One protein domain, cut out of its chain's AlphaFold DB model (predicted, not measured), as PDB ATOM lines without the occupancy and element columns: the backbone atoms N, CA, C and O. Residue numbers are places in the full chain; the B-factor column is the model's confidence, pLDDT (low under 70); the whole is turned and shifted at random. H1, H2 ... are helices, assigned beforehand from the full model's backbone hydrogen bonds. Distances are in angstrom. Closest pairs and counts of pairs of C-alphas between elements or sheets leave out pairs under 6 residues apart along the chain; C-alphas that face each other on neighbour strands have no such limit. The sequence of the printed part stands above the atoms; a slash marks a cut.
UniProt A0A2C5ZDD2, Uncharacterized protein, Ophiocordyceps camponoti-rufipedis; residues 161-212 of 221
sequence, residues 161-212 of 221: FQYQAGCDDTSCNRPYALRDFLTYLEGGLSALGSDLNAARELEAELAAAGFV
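This is residues 161 to 212 of the 221 residues of an uncharacterized protein of Ophiocordyceps camponoti-rufipedis (UniProt A0A2C5ZDD2). The printed part is a flat, open trace: a long looping stretch with no named element, 16 residues from Phe 161 on, leads into the longer helix H1, and a short link then leads to the small helix H2 at the far end. The two helices do not pack on each other, and residues 167 to 172 and 204 to 210 stick out. The printed part has 52 residues with two named helices, H1 then H2, and no named strand; the class is all helix, though under half of the residues are in named elements. It is only just loose, close to extended, with a radius of gyration of the C-alphas of 14.4 A and spans of 43 by 30 by 12 A.

H1, residues 177 to 192, and H2, residues 202 to 208, are apart, with no C-alpha of the one within 8 A of the other. In both, every O i to N i+4 pair is within hydrogen-bond range.

H1 begins at C-alpha 177 (119.836, -82.579, 248.118) and is 22.6 A long. H2, 9.6 A long, ends at C-alpha 208 (145.351, -55.774, 250.197).

The two C-alphas farthest apart, those of Pro 175 and Gly 210, are 42.9 A apart. The printed part has no cut, the link from H1 to H2 is short, and no printed residue is under 70 in pLDDT.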
ATOM      1  N   PHE A 161     128.297 -65.636 242.202       87.19
ATOM      2  CA  PHE A 161     127.329 -66.375 242.995       87.19
ATOM      3  C   PHE A 161     127.963 -66.940 244.261       87.19
ATOM      4  O   PHE A 161     129.017 -67.570 244.256       87.19
ATOM      5  N   GLN A 162     127.241 -66.819 245.371       86.00
ATOM      6  CA  GLN A 162     127.545 -67.622 246.546       86.00
ATOM      7  C   GLN A 162     126.924 -69.011 246.379       86.00
ATOM      8  O   GLN A 162     125.703 -69.174 246.413       86.00
ATOM      9  N   TYR A 163     127.771 -70.033 246.255       87.44
ATOM     10  CA  TYR A 163     127.376 -71.439 246.119       87.44
ATOM     11  C   TYR A 163     126.954 -72.062 247.460       87.44
ATOM     12  O   TYR A 163     127.404 -73.138 247.857       87.44
ATOM     13  N   GLN A 164     126.059 -71.383 248.181       86.50
ATOM     14  CA  GLN A 164     125.518 -71.823 249.458       86.50
ATOM     15  C   GLN A 164     123.992 -71.899 249.406       86.50
ATOM     16  O   GLN A 164     123.300 -70.930 249.111       86.50
ATOM     17  N   ALA A 165     123.447 -73.061 249.765       88.06
ATOM     18  CA  ALA A 165     122.011 -73.209 249.955       88.06
ATOM     19  C   ALA A 165     121.534 -72.382 251.165       88.06
ATOM     20  O   ALA A 165     121.943 -72.650 252.297       88.06
ATOM     21  N   GLY A 166     120.624 -71.435 250.924       85.62
ATOM     22  CA  GLY A 166     119.992 -70.593 251.939       85.62
ATOM     23  C   GLY A 166     118.468 -70.543 251.790       85.62
ATOM     24  O   GLY A 166     117.929 -70.787 250.716       85.62
ATOM     25  N   CYS A 167     117.775 -70.249 252.891       85.81
ATOM     26  CA  CYS A 167     116.327 -70.025 252.933       85.81
ATOM     27  C   CYS A 167     115.958 -69.151 254.140       85.81
ATOM     28  O   CYS A 167     116.631 -69.207 255.175       85.81
ATOM     29  N   ASP A 168     114.843 -68.432 254.060       88.81
ATOM     30  CA  ASP A 168     114.290 -67.620 255.151       88.81
ATOM     31  C   ASP A 168     113.446 -68.431 256.161       88.81
ATOM     32  O   ASP A 168     113.247 -68.010 257.301       88.81
ATOM     33  N   ASP A 169     112.988 -69.624 255.774       88.38
ATOM     34  CA  ASP A 169     112.029 -70.441 256.527       88.38
ATOM     35  C   ASP A 169     112.622 -71.724 257.141       88.38
ATOM     36  O   ASP A 169     111.895 -72.600 257.622       88.38
ATOM     37  N   THR A 170     113.952 -71.846 257.162       85.44
ATOM     38  CA  THR A 170     114.721 -73.019 257.633       85.44
ATOM     39  C   THR A 170     114.533 -74.312 256.822       85.44
ATOM     40  O   THR A 170     115.028 -75.365 257.239       85.44
ATOM     41  N   SER A 171     113.857 -74.283 255.668       87.00
ATOM     42  CA  SER A 171     113.686 -75.455 254.794       87.00
ATOM     43  C   SER A 171     115.015 -76.110 254.387       87.00
ATOM     44  O   SER A 171     115.114 -77.341 254.409       87.00
ATOM     45  N   CYS A 172     116.070 -75.324 254.158       86.88
ATOM     46  CA  CYS A 172     117.425 -75.804 253.867       86.88
ATOM     47  C   CYS A 172     118.122 -76.515 255.044       86.88
ATOM     48  O   CYS A 172     119.133 -77.185 254.831       86.88
ATOM     49  N   ASN A 173     117.593 -76.446 256.274       85.88
ATOM     50  CA  ASN A 173     118.161 -77.143 257.444       85.88
ATOM     51  C   ASN A 173     117.731 -78.617 257.533       85.88
ATOM     52  O   ASN A 173     118.251 -79.381 258.344       85.88
ATOM     53  N   ARG A 174     116.763 -79.038 256.715       86.75
ATOM     54  CA  ARG A 174     116.315 -80.436 256.609       86.75
ATOM     55  C   ARG A 174     117.206 -81.190 255.610       86.75
ATOM     56  O   ARG A 174     118.094 -80.573 255.024       86.75
ATOM     57  N   PRO A 175     117.042 -82.512 255.407       91.12
ATOM     58  CA  PRO A 175     117.686 -83.180 254.279       91.12
ATOM     59  C   PRO A 175     117.351 -82.436 252.985       91.12
ATOM     60  O   PRO A 175     116.179 -82.321 252.623       91.12
ATOM     61  N   TYR A 176     118.374 -81.884 252.340       91.81
ATOM     62  CA  TYR A 176     118.219 -81.025 251.181       91.81
ATOM     63  C   TYR A 176     119.312 -81.361 250.179       91.81
ATOM     64  O   TYR A 176     120.485 -81.071 250.403       91.81
ATOM     65  N   ALA A 177     118.908 -81.999 249.081       93.06
ATOM     66  CA  ALA A 177     119.836 -82.579 248.118       93.06
ATOM     67  C   ALA A 177     120.792 -81.542 247.515       93.06
ATOM     68  O   ALA A 177     121.949 -81.866 247.289       93.06
ATOM     69  N   LEU A 178     120.336 -80.301 247.308       91.12
ATOM     70  CA  LEU A 178     121.190 -79.235 246.788       91.12
ATOM     71  C   LEU A 178     122.299 -78.857 247.779       91.12
ATOM     72  O   LEU A 178     123.447 -78.742 247.375       91.12
ATOM     73  N   ARG A 179     121.993 -78.722 249.077       91.69
ATOM     74  CA  ARG A 179     123.024 -78.451 250.096       91.69
ATOM     75  C   ARG A 179     124.057 -79.573 250.136       91.69
ATOM     76  O   ARG A 179     125.254 -79.307 250.178       91.69
ATOM     77  N   ASP A 180     123.589 -80.818 250.128       92.19
ATOM     78  CA  ASP A 180     124.478 -81.976 250.174       92.19
ATOM     79  C   ASP A 180     125.335 -82.045 248.891       92.19
ATOM     80  O   ASP A 180     126.537 -82.276 248.975       92.19
ATOM     81  N   PHE A 181     124.756 -81.753 247.719       94.19
ATOM     82  CA  PHE A 181     125.481 -81.627 246.449       94.19
ATOM     83  C   PHE A 181     126.567 -80.545 246.500       94.19
ATOM     84  O   PHE A 181     127.714 -80.845 246.188       94.19
ATOM     85  N   LEU A 182     126.236 -79.329 246.944       93.38
ATOM     86  CA  LEU A 182     127.192 -78.221 247.063       93.38
ATOM     87  C   LEU A 182     128.336 -78.560 248.029       93.38
ATOM     88  O   LEU A 182     129.485 -78.244 247.748       93.38
ATOM     89  N   THR A 183     128.047 -79.293 249.109       92.19
ATOM     90  CA  THR A 183     129.075 -79.776 250.051       92.19
ATOM     91  C   THR A 183     130.045 -80.753 249.377       92.19
ATOM     92  O   THR A 183     131.255 -80.695 249.595       92.19
ATOM     93  N   TYR A 184     129.538 -81.674 248.550       94.81
ATOM     94  CA  TYR A 184     130.403 -82.586 247.799       94.81
ATOM     95  C   TYR A 184     131.183 -81.871 246.697       94.81
ATOM     96  O   TYR A 184     132.340 -82.219 246.467       94.81
ATOM     97  N   LEU A 185     130.570 -80.886 246.037       92.88
ATOM     98  CA  LEU A 185     131.221 -80.071 245.018       92.88
ATOM     99  C   LEU A 185     132.388 -79.276 245.614       92.88
ATOM    100  O   LEU A 185     133.495 -79.361 245.093       92.88
ATOM    101  N   GLU A 186     132.168 -78.597 246.742       93.06
ATOM    102  CA  GLU A 186     133.207 -77.884 247.496       93.06
ATOM    103  C   GLU A 186     134.376 -78.815 247.853       93.06
ATOM    104  O   GLU A 186     135.531 -78.512 247.560       93.06
ATOM    105  N   GLY A 187     134.086 -79.993 248.418       93.81
ATOM    106  CA  GLY A 187     135.122 -80.975 248.746       93.81
ATOM    107  C   GLY A 187     135.871 -81.512 247.518       93.81
ATOM    108  O   GLY A 187     137.068 -81.782 247.600       93.81
ATOM    109  N   GLY A 188     135.178 -81.658 246.385       92.19
ATOM    110  CA  GLY A 188     135.766 -82.083 245.115       92.19
ATOM    111  C   GLY A 188     136.714 -81.039 244.531       92.19
ATOM    112  O   GLY A 188     137.848 -81.376 244.201       92.19
ATOM    113  N   LEU A 189     136.280 -79.780 244.461       90.94
ATOM    114  CA  LEU A 189     137.096 -78.665 243.970       90.94
ATOM    115  C   LEU A 189     138.303 -78.411 244.871       90.94
ATOM    116  O   LEU A 189     139.421 -78.296 244.375       90.94
ATOM    117  N   SER A 190     138.119 -78.470 246.193       91.25
ATOM    118  CA  SER A 190     139.225 -78.340 247.145       91.25
ATOM    119  C   SER A 190     140.286 -79.431 246.950       91.25
ATOM    120  O   SER A 190     141.484 -79.155 247.012       91.25
ATOM    121  N   ALA A 191     139.876 -80.665 246.637       90.44
ATOM    122  CA  ALA A 191     140.807 -81.749 246.316       90.44
ATOM    123  C   ALA A 191     141.568 -81.535 244.991       90.44
ATOM    124  O   ALA A 191     142.620 -82.148 244.799       90.44
ATOM    125  N   LEU A 192     141.050 -80.681 244.103       87.44
ATOM    126  CA  LEU A 192     141.694 -80.244 242.861       87.44
ATOM    127  C   LEU A 192     142.505 -78.947 243.029       87.44
ATOM    128  O   LEU A 192     143.222 -78.571 242.111       87.44
ATOM    129  N   GLY A 193     142.453 -78.307 244.203       86.69
ATOM    130  CA  GLY A 193     143.176 -77.067 244.497       86.69
ATOM    131  C   GLY A 193     142.387 -75.780 244.240       86.69
ATOM    132  O   GLY A 193     142.963 -74.709 244.388       86.69
ATOM    133  N   SER A 194     141.095 -75.869 243.912       86.12
ATOM    134  CA  SER A 194     140.226 -74.708 243.671       86.12
ATOM    135  C   SER A 194     139.296 -74.447 244.860       86.12
ATOM    136  O   SER A 194     138.754 -75.387 245.451       86.12
ATOM    137  N   ASP A 195     139.069 -73.176 245.191       88.69
ATOM    138  CA  ASP A 195     138.108 -72.767 246.218       88.69
ATOM    139  C   ASP A 195     136.792 -72.300 245.579       88.69
ATOM    140  O   ASP A 195     136.729 -71.261 244.929       88.69
ATOM    141  N   LEU A 196     135.716 -73.059 245.807       88.88
ATOM    142  CA  LEU A 196     134.370 -72.733 245.323       88.88
ATOM    143  C   LEU A 196     133.838 -71.403 245.883       88.88
ATOM    144  O   LEU A 196     132.928 -70.809 245.312       88.88
ATOM    145  N   ASN A 197     134.349 -70.963 247.031       88.88
ATOM    146  CA  ASN A 197     133.870 -69.785 247.738       88.88
ATOM    147  C   ASN A 197     134.906 -68.649 247.764       88.88
ATOM    148  O   ASN A 197     134.776 -67.759 248.607       88.88
ATOM    149  N   ALA A 198     135.885 -68.653 246.848       86.56
ATOM    150  CA  ALA A 198     136.969 -67.666 246.786       86.56
ATOM    151  C   ALA A 198     136.466 -66.209 246.799       86.56
ATOM    152  O   ALA A 198     137.037 -65.354 247.470       86.56
ATOM    153  N   ALA A 199     135.316 -65.939 246.171       87.12
ATOM    154  CA  ALA A 199     134.694 -64.612 246.141       87.12
ATOM    155  C   ALA A 199     134.405 -64.002 247.530       87.12
ATOM    156  O   ALA A 199     134.226 -62.791 247.642       87.12
ATOM    157  N   ARG A 200     134.369 -64.808 248.603       88.69
ATOM    158  CA  ARG A 200     134.224 -64.309 249.984       88.69
ATOM    159  C   ARG A 200     135.432 -63.508 250.460       88.69
ATOM    160  O   ARG A 200     135.273 -62.633 251.307       88.69
ATOM    161  N   GLU A 201     136.613 -63.805 249.932       89.25
ATOM    162  CA  GLU A 201     137.860 -63.144 250.317       89.25
ATOM    163  C   GLU A 201     138.160 -61.924 249.436       89.25
ATOM    164  O   GLU A 201     139.004 -61.101 249.791       89.25
ATOM    165  N   LEU A 202     137.413 -61.737 248.342       88.75
ATOM    166  CA  LEU A 202     137.682 -60.716 247.334       88.75
ATOM    167  C   LEU A 202     137.729 -59.292 247.908       88.75
ATOM    168  O   LEU A 202     138.591 -58.502 247.534       88.75
ATOM    169  N   GLU A 203     136.851 -58.940 248.856       90.88
ATOM    170  CA  GLU A 203     136.924 -57.621 249.508       90.88
ATOM    171  C   GLU A 203     138.264 -57.416 250.237       90.88
ATOM    172  O   GLU A 203     138.862 -56.337 250.178       90.88
ATOM    173  N   ALA A 204     138.754 -58.452 250.923       90.94
ATOM    174  CA  ALA A 204     140.024 -58.402 251.633       90.94
ATOM    175  C   ALA A 204     141.211 -58.378 250.658       90.94
ATOM    176  O   ALA A 204     142.166 -57.632 250.884       90.94
ATOM    177  N   GLU A 205     141.137 -59.140 249.568       89.25
ATOM    178  CA  GLU A 205     142.149 -59.176 248.511       89.25
ATOM    179  C   GLU A 205     142.264 -57.834 247.787       89.25
ATOM    180  O   GLU A 205     143.364 -57.296 247.667       89.25
ATOM    181  N   LEU A 206     141.139 -57.218 247.409       90.00
ATOM    182  CA  LEU A 206     141.115 -55.884 246.807       90.00
ATOM    183  C   LEU A 206     141.698 -54.836 247.764       90.00
ATOM    184  O   LEU A 206     142.520 -54.005 247.372       90.00
ATOM    185  N   ALA A 207     141.341 -54.888 249.049       91.25
ATOM    186  CA  ALA A 207     141.929 -53.988 250.037       91.25
ATOM    187  C   ALA A 207     143.451 -54.194 250.175       91.25
ATOM    188  O   ALA A 207     144.201 -53.218 250.273       91.25
ATOM    189  N   ALA A 208     143.926 -55.445 250.150       89.94
ATOM    190  CA  ALA A 208     145.351 -55.774 250.197       89.94
ATOM    191  C   ALA A 208     146.104 -55.332 248.928       89.94
ATOM    192  O   ALA A 208     147.251 -54.893 249.029       89.94
ATOM    193  N   ALA A 209     145.443 -55.370 247.769       87.12
ATOM    194  CA  ALA A 209     145.943 -54.856 246.495       87.12
ATOM    195  C   ALA A 209     145.943 -53.313 246.413       87.12
ATOM    196  O   ALA A 209     146.484 -52.738 245.470       87.12
ATOM    197  N   GLY A 210     145.396 -52.620 247.421       89.56
ATOM    198  CA  GLY A 210     145.444 -51.161 247.541       89.56
ATOM    199  C   GLY A 210     144.220 -50.429 246.993       89.56
ATOM    200  O   GLY A 210     144.253 -49.198 246.890       89.56
ATOM    201  N   PHE A 211     143.140 -51.146 246.676       90.94
ATOM    202  CA  PHE A 211     141.868 -50.523 246.331       90.94
ATOM    203  C   PHE A 211     141.267 -49.791 247.534       90.94
ATOM    204  O   PHE A 211     141.458 -50.144 248.700       90.94
ATOM    205  N   VAL A 212     140.524 -48.733 247.229       92.50
ATOM    206  CA  VAL A 212     139.809 -47.904 248.202       92.50
ATOM    207  C   VAL A 212     138.315 -47.977 247.920       92.50
ATOM    208  O   VAL A 212     137.914 -48.367 246.831       92.50
TER     209      VAL A 212